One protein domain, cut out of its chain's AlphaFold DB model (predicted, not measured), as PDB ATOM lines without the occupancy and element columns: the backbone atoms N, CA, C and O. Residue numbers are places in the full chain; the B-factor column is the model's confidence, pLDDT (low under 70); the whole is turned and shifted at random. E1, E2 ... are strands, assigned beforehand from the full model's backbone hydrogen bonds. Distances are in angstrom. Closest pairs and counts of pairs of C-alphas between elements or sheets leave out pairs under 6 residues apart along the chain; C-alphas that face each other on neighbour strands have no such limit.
ATOM      1  N   LYS A  82     230.833 169.545 258.860       86.94
ATOM      2  CA  LYS A  82     230.825 169.694 257.402       86.94
ATOM      3  C   LYS A  82     229.975 170.901 257.006       86.94
ATOM      4  O   LYS A  82     228.775 170.930 257.270       86.94
ATOM      5  N   LYS A  83     230.593 171.870 256.342       85.19
ATOM      6  CA  LYS A  83     229.945 173.025 255.721       85.19
ATOM      7  C   LYS A  83     230.008 172.867 254.205       85.19
ATOM      8  O   LYS A  83     231.032 172.445 253.675       85.19
ATOM      9  N   VAL A  84     228.918 173.166 253.509       84.56
ATOM     10  CA  VAL A  84     228.875 173.166 252.044       84.56
ATOM     11  C   VAL A  84     228.457 174.560 251.616       84.56
ATOM     12  O   VAL A  84     227.313 174.951 251.828       84.56
ATOM     13  N   ASP A  85     229.401 175.300 251.049       78.81
ATOM     14  CA  ASP A  85     229.194 176.668 250.590       78.81
ATOM     15  C   ASP A  85     229.334 176.730 249.074       78.81
ATOM     16  O   ASP A  85     229.984 175.894 248.449       78.81
ATOM     17  N   ARG A  86     228.735 177.743 248.455       75.81
ATOM     18  CA  ARG A  86     228.934 178.002 247.032       75.81
ATOM     19  C   ARG A  86     230.134 178.924 246.863       75.81
ATOM     20  O   ARG A  86     230.119 180.035 247.385       75.81
ATOM     21  N   SER A  87     231.150 178.478 246.131       68.38
ATOM     22  CA  SER A  87     232.352 179.263 245.853       68.38
ATOM     23  C   SER A  87     231.983 180.581 245.182       68.38
ATOM     24  O   SER A  87     231.370 180.582 244.112       68.38
ATOM     25  N   ALA A  88     232.387 181.708 245.769       64.75
ATOM     26  CA  ALA A  88     232.177 183.025 245.170       64.75
ATOM     27  C   ALA A  88     232.918 183.182 243.826       64.75
ATOM     28  O   ALA A  88     232.503 183.960 242.970       64.75
ATOM     29  N   THR A  89     234.006 182.428 243.642       64.44
ATOM     30  CA  THR A  89     234.889 182.489 242.470       64.44
ATOM     31  C   THR A  89     234.457 181.582 241.324       64.44
ATOM     32  O   THR A  89     234.526 181.994 240.171       64.44
ATOM     33  N   THR A  90     234.044 180.347 241.616       66.75
ATOM     34  CA  THR A  90     233.728 179.340 240.583       66.75
ATOM     35  C   THR A  90     232.239 179.017 240.497       66.75
ATOM     36  O   THR A  90     231.799 178.426 239.517       66.75
ATOM     37  N   GLY A  91     231.441 179.392 241.502       70.38
ATOM     38  CA  GLY A  91     230.022 179.040 241.593       70.38
ATOM     39  C   GLY A  91     229.750 177.563 241.911       70.38
ATOM     40  O   GLY A  91     228.577 177.194 242.041       70.38
ATOM     41  N   GLU A  92     230.794 176.736 242.053       77.88
ATOM     42  CA  GLU A  92     230.707 175.325 242.449       77.88
ATOM     43  C   GLU A  92     230.420 175.184 243.950       77.88
ATOM     44  O   GLU A  92     230.722 176.075 244.747       77.88
ATOM     45  N   LEU A  93     229.823 174.056 244.342       78.88
ATOM     46  CA  LEU A  93     229.670 173.701 245.751       78.88
ATOM     47  C   LEU A  93     231.026 173.239 246.296       78.88
ATOM     48  O   LEU A  93     231.550 172.206 245.886       78.88
ATOM     49  N   GLU A  94     231.579 174.000 247.229       79.56
ATOM     50  CA  GLU A  94     232.804 173.679 247.947       79.56
ATOM     51  C   GLU A  94     232.443 173.136 249.331       79.56
ATOM     52  O   GLU A  94     231.760 173.775 250.134       79.56
ATOM     53  N   THR A  95     232.913 171.924 249.615       85.12
ATOM     54  CA  THR A  95     232.823 171.346 250.955       85.12
ATOM     55  C   THR A  95     233.988 171.866 251.793       85.12
ATOM     56  O   THR A  95     235.113 171.976 251.319       85.12
ATOM     57  N   THR A  96     233.730 172.203 253.048       86.12
ATOM     58  CA  THR A  96     234.729 172.622 254.030       86.12
ATOM     59  C   THR A  96     234.461 171.888 255.328       86.12
ATOM     60  O   THR A  96     233.331 171.877 255.816       86.12
ATOM     61  N   ILE A  97     235.495 171.284 255.903       88.06
ATOM     62  CA  ILE A  97     235.411 170.698 257.238       88.06
ATOM     63  C   ILE A  97     236.009 171.683 258.231       88.06
ATOM     64  O   ILE A  97     237.163 172.088 258.104       88.06
ATOM     65  N   LEU A  98     235.193 172.074 259.206       87.38
ATOM     66  CA  LEU A  98     235.607 172.888 260.335       87.38
ATOM     67  C   LEU A  98     235.964 171.964 261.494       87.38
ATOM     68  O   LEU A  98     235.164 171.120 261.912       87.38
ATOM     69  N   TYR A  99     237.176 172.141 261.999       85.38
ATOM     70  CA  TYR A  99     237.693 171.427 263.148       85.38
ATOM     71  C   TYR A  99     238.670 172.345 263.903       85.38
ATOM     72  O   TYR A  99     239.420 173.049 263.234       85.38
ATOM     73  N   PRO A 100     238.651 172.381 265.248       80.19
ATOM     74  CA  PRO A 100     237.529 171.933 266.067       80.19
ATOM     75  C   PRO A 100     236.257 172.717 265.690       80.19
ATOM     76  O   PRO A 100     236.346 173.842 265.188       80.19
ATOM     77  N   PRO A 101     235.061 172.132 265.856       72.88
ATOM     78  CA  PRO A 101     233.831 172.815 265.490       72.88
ATOM     79  C   PRO A 101     233.683 174.093 266.335       72.88
ATOM     80  O   PRO A 101     234.033 174.090 267.521       72.88
ATOM     81  N   PRO A 102     233.171 175.194 265.755       69.69
ATOM     82  CA  PRO A 102     232.945 176.417 266.511       69.69
ATOM     83  C   PRO A 102     231.981 176.144 267.677       69.69
ATOM     84  O   PRO A 102     231.082 175.307 267.544       69.69
ATOM     85  N   PRO A 103     232.136 176.843 268.819       64.12
ATOM     86  CA  PRO A 103     231.274 176.646 269.975       64.12
ATOM     87  C   PRO A 103     229.810 176.866 269.577       64.12
ATOM     88  O   PRO A 103     229.416 177.960 269.172       64.12
ATOM     89  N   SER A 104     229.005 175.805 269.664       56.03
ATOM     90  CA  SER A 104     227.567 175.893 269.423       56.03
ATOM     91  C   SER A 104     226.911 176.625 270.590       56.03
ATOM     92  O   SER A 104     227.055 176.216 271.741       56.03
ATOM     93  N   HIS A 105     226.138 177.673 270.302       52.09
ATOM     94  CA  HIS A 105     225.302 178.335 271.309       52.09
ATOM     95  C   HIS A 105     224.191 177.420 271.858       52.09
ATOM     96  O   HIS A 105     223.664 177.681 272.935       52.09
ATOM     97  N   ASN A 106     223.880 176.317 271.165       46.62
ATOM     98  CA  ASN A 106     222.858 175.354 271.560       46.62
ATOM     99  C   ASN A 106     223.500 174.044 272.043       46.62
ATOM    100  O   ASN A 106     223.576 173.079 271.291       46.62
ATOM    101  N   GLY A 107     223.992 174.046 273.288       45.84
ATOM    102  CA  GLY A 107     224.000 172.943 274.274       45.84
ATOM    103  C   GLY A 107     224.413 171.503 273.913       45.84
ATOM    104  O   GLY A 107     224.245 170.633 274.760       45.84
ATOM    105  N   GLY A 108     224.921 171.206 272.717       45.88
ATOM    106  CA  GLY A 108     224.939 169.839 272.182       45.88
ATOM    107  C   GLY A 108     226.265 169.353 271.602       45.88
ATOM    108  O   GLY A 108     226.232 168.717 270.560       45.88
ATOM    109  N   ASN A 109     227.409 169.692 272.205       46.75
ATOM    110  CA  ASN A 109     228.626 168.857 272.302       46.75
ATOM    111  C   ASN A 109     229.752 169.694 272.942       46.75
ATOM    112  O   ASN A 109     230.022 170.788 272.440       46.75
ATOM    113  N   PRO A 110     230.463 169.222 273.982       48.41
ATOM    114  CA  PRO A 110     231.639 169.907 274.504       48.41
ATOM    115  C   PRO A 110     232.846 169.570 273.618       48.41
ATOM    116  O   PRO A 110     233.782 168.899 274.045       48.41
ATOM    117  N   ALA A 111     232.819 169.973 272.347       55.25
ATOM    118  CA  ALA A 111     234.027 169.898 271.538       55.25
ATOM    119  C   ALA A 111     235.041 170.873 272.145       55.25
ATOM    120  O   ALA A 111     234.761 172.066 272.251       55.25
ATOM    121  N   ASN A 112     236.184 170.358 272.603       63.94
ATOM    122  CA  ASN A 112     237.237 171.188 273.168       63.94
ATOM    123  C   ASN A 112     237.702 172.181 272.082       63.94
ATOM    124  O   ASN A 112     238.258 171.737 271.077       63.94
ATOM    125  N   PRO A 113     237.501 173.501 272.249       58.44
ATOM    126  CA  PRO A 113     237.903 174.490 271.248       58.44
ATOM    127  C   PRO A 113     239.431 174.567 271.075       58.44
ATOM    128  O   PRO A 113     239.904 175.153 270.107       58.44
ATOM    129  N   ALA A 114     240.200 173.958 271.986       62.31
ATOM    130  CA  ALA A 114     241.645 173.778 271.878       62.31
ATOM    131  C   ALA A 114     242.052 172.444 271.218       62.31
ATOM    132  O   ALA A 114     243.244 172.139 271.146       62.31
ATOM    133  N   ALA A 115     241.105 171.620 270.747       79.31
ATOM    134  CA  ALA A 115     241.440 170.367 270.081       79.31
ATOM    135  C   ALA A 115     242.144 170.648 268.746       79.31
ATOM    136  O   ALA A 115     241.553 171.151 267.795       79.31
ATOM    137  N   GLY A 116     243.439 170.338 268.695       84.50
ATOM    138  CA  GLY A 116     244.243 170.423 267.483       84.50
ATOM    139  C   GLY A 116     244.004 169.248 266.540       84.50
ATOM    140  O   GLY A 116     243.454 168.222 266.944       84.50
ATOM    141  N   ALA A 117     244.441 169.407 265.288       89.62
ATOM    142  CA  ALA A 117     244.430 168.337 264.297       89.62
ATOM    143  C   ALA A 117     245.138 167.091 264.870       89.62
ATOM    144  O   ALA A 117     246.258 167.226 265.368       89.62
ATOM    145  N   PRO A 118     244.501 165.909 264.851       91.44
ATOM    146  CA  PRO A 118     245.080 164.698 265.428       91.44
ATOM    147  C   PRO A 118     246.193 164.107 264.557       91.44
ATOM    148  O   PRO A 118     247.121 163.496 265.087       91.44
ATOM    149  N   TYR A 119     246.117 164.311 263.240       94.31
ATOM    150  CA  TYR A 119     247.017 163.703 262.270       94.31
ATOM    151  C   TYR A 119     247.631 164.739 261.329       94.31
ATOM    152  O   TYR A 119     247.137 165.858 261.166       94.31
ATOM    153  N   GLU A 120     248.717 164.327 260.692       93.75
ATOM    154  CA  GLU A 120     249.250 164.944 259.491       93.75
ATOM    155  C   GLU A 120     249.250 163.933 258.351       93.75
ATOM    156  O   GLU A 120     249.517 162.753 258.572       93.75
ATOM    157  N   VAL A 121     249.003 164.417 257.136       93.25
ATOM    158  CA  VAL A 121     249.132 163.635 255.907       93.25
ATOM    159  C   VAL A 121     250.318 164.129 255.092       93.25
ATOM    160  O   VAL A 121     250.498 165.339 254.905       93.25
ATOM    161  N   LEU A 122     251.133 163.193 254.612       90.00
ATOM    162  CA  LEU A 122     252.212 163.467 253.677       90.00
ATOM    163  C   LEU A 122     251.607 163.693 252.296       90.00
ATOM    164  O   LEU A 122     251.211 162.758 251.603       90.00
ATOM    165  N   PHE A 123     251.537 164.954 251.884       83.38
ATOM    166  CA  PHE A 123     250.985 165.295 250.585       83.38
ATOM    167  C   PHE A 123     252.092 165.369 249.535       83.38
ATOM    168  O   PHE A 123     253.065 166.113 249.686       83.38
ATOM    169  N   ASP A 124     251.908 164.621 248.445       75.75
ATOM    170  CA  ASP A 124     252.817 164.595 247.291       75.75
ATOM    171  C   ASP A 124     254.279 164.285 247.657       75.75
ATOM    172  O   ASP A 124     255.196 164.821 247.040       75.75
ATOM    173  N   GLU A 125     254.479 163.463 248.698       76.56
ATOM    174  CA  GLU A 125     255.794 163.034 249.212       76.56
ATOM    175  C   GLU A 125     256.723 164.188 249.615       76.56
ATOM    176  O   GLU A 125     257.941 164.025 249.707       76.56
ATOM    177  N   ARG A 126     256.162 165.380 249.848       80.06
ATOM    178  CA  ARG A 126     256.954 166.597 250.017       80.06
ATOM    179  C   ARG A 126     256.823 167.209 251.394       80.06
ATOM    180  O   ARG A 126     257.829 167.435 252.058       80.06
ATOM    181  N   ASP A 127     255.593 167.508 251.785       84.75
ATOM    182  CA  ASP A 127     255.305 168.261 252.996       84.75
ATOM    183  C   ASP A 127     254.164 167.591 253.763       84.75
ATOM    184  O   ASP A 127     253.206 167.081 253.175       84.75
ATOM    185  N   TRP A 128     254.267 167.627 255.088       89.56
ATOM    186  CA  TRP A 128     253.218 167.177 255.994       89.56
ATOM    187  C   TRP A 128     252.209 168.305 256.218       89.56
ATOM    188  O   TRP A 128     252.589 169.463 256.440       89.56
ATOM    189  N   TYR A 129     250.923 167.976 256.134       90.00
ATOM    190  CA  TYR A 129     249.831 168.920 256.354       90.00
ATOM    191  C   TYR A 129     248.905 168.426 257.458       90.00
ATOM    192  O   TYR A 129     248.581 167.240 257.466       90.00
ATOM    193  N   PRO A 130     248.419 169.319 258.340       92.38
ATOM    194  CA  PRO A 130     247.443 168.946 259.354       92.38
ATOM    195  C   PRO A 130     246.156 168.448 258.690       92.38
ATOM    196  O   PRO A 130     245.611 169.099 257.791       92.38
ATOM    197  N   CYS A 131     245.666 167.295 259.135       93.94
ATOM    198  CA  CYS A 131     244.484 166.659 258.574       93.94
ATOM    199  C   CYS A 131     243.583 166.037 259.646       93.94
ATOM    200  O   CYS A 131     243.957 165.854 260.808       93.94
ATOM    201  N   VAL A 132     242.360 165.727 259.226       94.69
ATOM    202  CA  VAL A 132     241.382 164.946 259.988       94.69
ATOM    203  C   VAL A 132     240.908 163.773 259.143       94.69
ATOM    204  O   VAL A 132     240.847 163.876 257.919       94.69
ATOM    205  N   ILE A 133     240.557 162.664 259.787       95.38
ATOM    206  CA  ILE A 133     240.054 161.476 259.093       95.38
ATOM    207  C   ILE A 133     238.535 161.568 259.016       95.38
ATOM    208  O   ILE A 133     237.867 161.564 260.050       95.38
ATOM    209  N   THR A 134     237.997 161.675 257.805       93.31
ATOM    210  CA  THR A 134     236.556 161.826 257.535       93.31
ATOM    211  C   THR A 134     235.853 160.488 257.370       93.31
ATOM    212  O   THR A 134     234.646 160.393 257.589       93.31
ATOM    213  N   GLY A 135     236.601 159.452 257.005       92.62
ATOM    214  CA  GLY A 135     236.077 158.119 256.776       92.62
ATOM    215  C   GLY A 135     237.182 157.090 256.593       92.62
ATOM    216  O   GLY A 135     238.338 157.428 256.342       92.62
ATOM    217  N   ILE A 136     236.784 155.830 256.711       93.62
ATOM    218  CA  ILE A 136     237.608 154.660 256.419       93.62
ATOM    219  C   ILE A 136     237.033 154.037 255.149       93.62
ATOM    220  O   ILE A 136     235.817 153.870 255.036       93.62
ATOM    221  N   VAL A 137     237.893 153.760 254.178       91.44
ATOM    222  CA  VAL A 137     237.559 153.037 252.953       91.44
ATOM    223  C   VAL A 137     237.872 151.574 253.216       91.44
ATOM    224  O   VAL A 137     239.028 151.198 253.419       91.44
ATOM    225  N   THR A 138     236.822 150.765 253.285       88.62
ATOM    226  CA  THR A 138     236.952 149.318 253.433       88.62
ATOM    227  C   THR A 138     237.475 148.715 252.130       88.62
ATOM    228  O   THR A 138     236.997 149.132 251.074       88.62
ATOM    229  N   PRO A 139     238.411 147.754 252.189       87.38
ATOM    230  CA  PRO A 139     238.920 147.085 250.998       87.38
ATOM    231  C   PRO A 139     237.789 146.348 250.271       87.38
ATOM    232  O   PRO A 139     236.916 145.761 250.917       87.38
ATOM    233  N   GLU A 140     237.783 146.413 248.939       83.31
ATOM    234  CA  GLU A 140     236.801 145.703 248.112       83.31
ATOM    235  C   GLU A 140     237.177 144.225 247.969       83.31
ATOM    236  O   GLU A 140     236.298 143.363 248.021       83.31
ATOM    237  N   ASN A 141     238.480 143.938 247.870       81.62
ATOM    238  CA  ASN A 141     239.020 142.588 247.756       81.62
ATOM    239  C   ASN A 141     239.895 142.212 248.956       81.62
ATOM    240  O   ASN A 141     240.421 143.063 249.668       81.62
ATOM    241  N   GLU A 142     240.123 140.912 249.145       84.44
ATOM    242  CA  GLU A 142     240.990 140.393 250.216       84.44
ATOM    243  C   GLU A 142     242.476 140.738 250.021       84.44
ATOM    244  O   GLU A 142     243.247 140.686 250.976       84.44
ATOM    245  N   VAL A 143     242.876 141.084 248.794       85.12
ATOM    246  CA  VAL A 143     244.226 141.574 248.471       85.12
ATOM    247  C   VAL A 143     244.411 143.045 248.835       85.12
ATOM    248  O   VAL A 143     245.546 143.486 248.971       85.12
ATOM    249  N   ASP A 144     243.323 143.798 249.010       86.31
ATOM    250  CA  ASP A 144     243.383 145.240 249.207       86.31
ATOM    251  C   ASP A 144     243.564 145.611 250.684       86.31
ATOM    252  O   ASP A 144     243.071 144.967 251.620       86.31
ATOM    253  N   ARG A 145     244.253 146.730 250.904       90.06
ATOM    254  CA  ARG A 145     244.443 147.319 252.231       90.06
ATOM    255  C   ARG A 145     243.392 148.380 252.537       90.06
ATOM    256  O   ARG A 145     242.903 149.074 251.647       90.06
ATOM    257  N   ILE A 146     243.103 148.555 253.824       91.81
ATOM    258  CA  ILE A 146     242.281 149.656 254.330       91.81
ATOM    259  C   ILE A 146     242.927 150.991 253.938       91.81
ATOM    260  O   ILE A 146     244.124 151.209 254.136       91.81
ATOM    261  N   GLN A 147     242.108 151.907 253.424       93.00
ATOM    262  CA  GLN A 147     242.513 153.281 253.138       93.00
ATOM    263  C   GLN A 147     241.711 154.264 253.993       93.00
ATOM    264  O   GLN A 147     240.640 153.963 254.524       93.00
ATOM    265  N   TYR A 148     242.210 155.486 254.103       94.25
ATOM    266  CA  TYR A 148     241.636 156.537 254.928       94.25
ATOM    267  C   TYR A 148     241.338 157.766 254.090       94.25
ATOM    268  O   TYR A 148     242.184 158.236 253.332       94.25
ATOM    269  N   LYS A 149     240.143 158.330 254.277       94.50
ATOM    270  CA  LYS A 149     239.787 159.634 253.720       94.50
ATOM    271  C   LYS A 149     240.347 160.715 254.637       94.50
ATOM    272  O   LYS A 149     239.784 161.009 255.692       94.50
ATOM    273  N   ALA A 150     241.494 161.261 254.261       94.31
ATOM    274  CA  ALA A 150     242.185 162.322 254.970       94.31
ATOM    275  C   ALA A 150     241.796 163.684 254.387       94.31
ATOM    276  O   ALA A 150     242.093 164.006 253.239       94.31
ATOM    277  N   TRP A 151     241.155 164.519 255.200       93.19
ATOM    278  CA  TRP A 151     240.825 165.889 254.834       93.19
ATOM    279  C   TRP A 151     241.919 166.851 255.279       93.19
ATOM    280  O   TRP A 151     242.161 167.024 256.476       93.19
ATOM    281  N   ILE A 152     242.555 167.513 254.316       91.81
ATOM    282  CA  ILE A 152     243.621 168.484 254.551       91.81
ATOM    283  C   ILE A 152     243.010 169.814 255.001       91.81
ATOM    284  O   ILE A 152     242.360 170.529 254.225       91.81
ATOM    285  N   LEU A 153     243.257 170.174 256.261       90.12
ATOM    286  CA  LEU A 153     242.745 171.405 256.854       90.12
ATOM    287  C   LEU A 153     243.371 172.638 256.182       90.12
ATOM    288  O   LEU A 153     244.541 172.644 255.787       90.12
ATOM    289  N   GLY A 154     242.581 173.704 256.027       86.31
ATOM    290  CA  GLY A 154     243.014 174.959 255.404       86.31
ATOM    291  C   GLY A 154     243.025 174.955 253.870       86.31
ATOM    292  O   GLY A 154     242.928 176.025 253.257       86.31
ATOM    293  N   HIS A 155     243.117 173.774 253.247       82.81
ATOM    294  CA  HIS A 155     243.094 173.591 251.792       82.81
ATOM    295  C   HIS A 155     241.766 173.046 251.259       82.81
ATOM    296  O   HIS A 155     241.470 173.288 250.092       82.81
ATOM    297  N   ASN A 156     240.964 172.388 252.104       81.88
ATOM    298  CA  ASN A 156     239.672 171.800 251.740       81.88
ATOM    299  C   ASN A 156     239.768 170.726 250.650       81.88
ATOM    300  O   ASN A 156     238.962 170.685 249.723       81.88
ATOM    301  N   VAL A 157     240.788 169.877 250.765       84.44
ATOM    302  CA  VAL A 157     241.042 168.759 249.854       84.44
ATOM    303  C   VAL A 157     240.878 167.465 250.641       84.44
ATOM    304  O   VAL A 157     241.437 167.342 251.729       84.44
ATOM    305  N   GLU A 158     240.118 166.522 250.092       88.56
ATOM    306  CA  GLU A 158     240.052 165.147 250.583       88.56
ATOM    307  C   GLU A 158     241.012 164.289 249.761       88.56
ATOM    308  O   GLU A 158     240.987 164.340 248.534       88.56
ATOM    309  N   GLU A 159     241.858 163.519 250.434       87.94
ATOM    310  CA  GLU A 159     242.757 162.545 249.820       87.94
ATOM    311  C   GLU A 159     242.479 161.165 250.407       87.94
ATOM    312  O   GLU A 159     242.208 161.031 251.602       87.94
ATOM    313  N   VAL A 160     242.559 160.140 249.566       90.94
ATOM    314  CA  VAL A 160     242.470 158.746 249.999       90.94
ATOM    315  C   VAL A 160     243.890 158.214 250.120       90.94
ATOM    316  O   VAL A 160     244.651 158.242 249.156       90.94
ATOM    317  N   VAL A 161     244.275 157.806 251.325       91.50
ATOM    318  CA  VAL A 161     245.661 157.443 251.638       91.50
ATOM    319  C   VAL A 161     245.738 156.193 252.502       91.50
ATOM    320  O   VAL A 161     244.836 155.914 253.289       91.50
ATOM    321  N   TYR A 162     246.846 155.468 252.400       91.50
ATOM    322  CA  TYR A 162     247.196 154.413 253.349       91.50
ATOM    323  C   TYR A 162     247.814 154.995 254.631       91.50
ATOM    324  O   TYR A 162     248.221 156.162 254.673       91.50
ATOM    325  N   SER A 163     247.905 154.178 255.677       91.19
ATOM    326  CA  SER A 163     248.406 154.573 257.001       91.19
ATOM    327  C   SER A 163     249.831 155.115 256.996       91.19
ATOM    328  O   SER A 163     250.122 156.053 257.728       91.19
ATOM    329  N   GLU A 164     250.706 154.611 256.130       90.31
ATOM    330  CA  GLU A 164     252.083 155.102 255.958       90.31
ATOM    331  C   GLU A 164     252.198 156.587 255.567       90.31
ATOM    332  O   GLU A 164     253.220 157.226 255.818       90.31
ATOM    333  N   ALA A 165     251.166 157.148 254.932       91.62
ATOM    334  CA  ALA A 165     251.116 158.556 254.563       91.62
ATOM    335  C   ALA A 165     250.515 159.410 255.684       91.62
ATOM    336  O   ALA A 165     250.383 160.621 255.520       91.62
ATOM    337  N   LEU A 166     250.151 158.800 256.813       93.75
ATOM    338  CA  LEU A 166     249.597 159.445 257.990       93.75
ATOM    339  C   LEU A 166     250.559 159.317 259.167       93.75
ATOM    340  O   LEU A 166     251.243 158.318 259.362       93.75
ATOM    341  N   ARG A 167     250.581 160.344 260.010       93.19
ATOM    342  CA  ARG A 167     251.244 160.276 261.314       93.19
ATOM    343  C   ARG A 167     250.499 161.124 262.334       93.19
ATOM    344  O   ARG A 167     249.786 162.046 261.937       93.19
ATOM    345  N   PRO A 168     250.662 160.869 263.641       92.81
ATOM    346  CA  PRO A 168     250.170 161.782 264.662       92.81
ATOM    347  C   PRO A 168     250.743 163.183 264.449       92.81
ATOM    348  O   PRO A 168     251.927 163.320 264.138       92.81
ATOM    349  N   TRP A 169     249.924 164.216 264.635       91.81
ATOM    350  CA  TRP A 169     250.397 165.590 264.509       91.81
ATOM    351  C   TRP A 169     251.492 165.895 265.535       91.81
ATOM    352  O   TRP A 169     251.374 165.559 266.719       91.81
ATOM    353  N   GLN A 170     252.550 166.569 265.084       87.38
ATOM    354  CA  GLN A 170     253.674 166.959 265.926       87.38
ATOM    355  C   GLN A 170     253.956 168.456 265.765       87.38
ATOM    356  O   GLN A 170     253.974 168.964 264.645       87.38
ATOM    357  N   PRO A 171     254.195 169.192 266.865       83.94
ATOM    358  CA  PRO A 171     254.619 170.579 266.762       83.94
ATOM    359  C   PRO A 171     255.996 170.661 266.094       83.94
ATOM    360  O   PRO A 171     256.867 169.832 266.365       83.94
TER     361      PRO A 171
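Overview. This is residues 82 to 171 of the 317 residues of an uncharacterized protein of Leptomonas seymouri (UniProt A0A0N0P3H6). A strongly twisted sheet of five strands is folded back on itself at its long bent strand E4, and a separate two-stranded hairpin, E1 and E2, stands beside it, with E2 near E5 and E6. A long loop, residues 99 to 118, joins the two parts. The printed part has 90 residues with no named helix and seven strands, E1 to E7 along the chain; the large sheet has the order E6, E5, E4, E3, E7, all antiparallel. The class is all strand, though the named strands hold 41 of the 90 residues, under half. The whole is loose, with a radius of gyration of the C-alphas of 15.2 A and spans of 47 by 33 by 28 A.

Along the chain. E1, residues 82 to 86, begins at C-alpha 82 at (230.825, 169.694, 257.402) and is 13.4 A long. E2, residues 93 to 98, measures 15.8 A. E3 is residues 119 to 123, 12.4 A. E4, residues 127 to 137, is the longest strand at 23.4 A, starts at C-alpha 127 at (255.305, 168.261, 252.996), and bends by 84 degrees at residue 134. E5, residues 147 to 152, measures 15.3 A, and E6, residues 157 to 161, 12.4 A. E7, residues 166 to 168, is 7.1 A long and ends at C-alpha 168 at (250.170, 161.782, 264.662).

Arrangement. E1 and E2 form an antiparallel hairpin at 147 degrees, with N 83 and O 96 2.8 A apart, within hydrogen-bond range. E2 and E6 are near each other, and the closest C-alphas of E2 and E5, those of Ile 97 and Trp 151, are 7.6 A apart. E2 and E3 are apart. E3, E4, E5 and E6 make a meander, each strand the antiparallel neighbour of the one before. Pairing on E4 is staggered: E3 pairs with its residues 127 to 131, where N 129 and O 121 are 2.9 A apart, and E5 with its residues 131 to 137, where N 134 and O 149 are 2.8 A apart. E5 and E6 form a hairpin at 154 degrees, with N 150 and O 159 at 2.8 A. E7 is an edge strand, antiparallel to E3 at 146 degrees, with N 120 and O 167 at 2.8 A. In this folded sheet, one sheet bent back into two leaves, E6 and E5 face E3 and E7 with E4 as the hinge; the closest C-alphas of E3 and E5, Val 121 and Ala 150, are 7.1 A apart.

Size, cuts and confidence. The two C-alphas farthest apart, those of His 105 and Val 143, are 47.2 A from each other. The printed part has no cut. The link from E2 to E3 is long, with 20 residues. Mean pLDDT of the printed part is 81.8, and residues 87 to 90 and 102 to 114 are under 70.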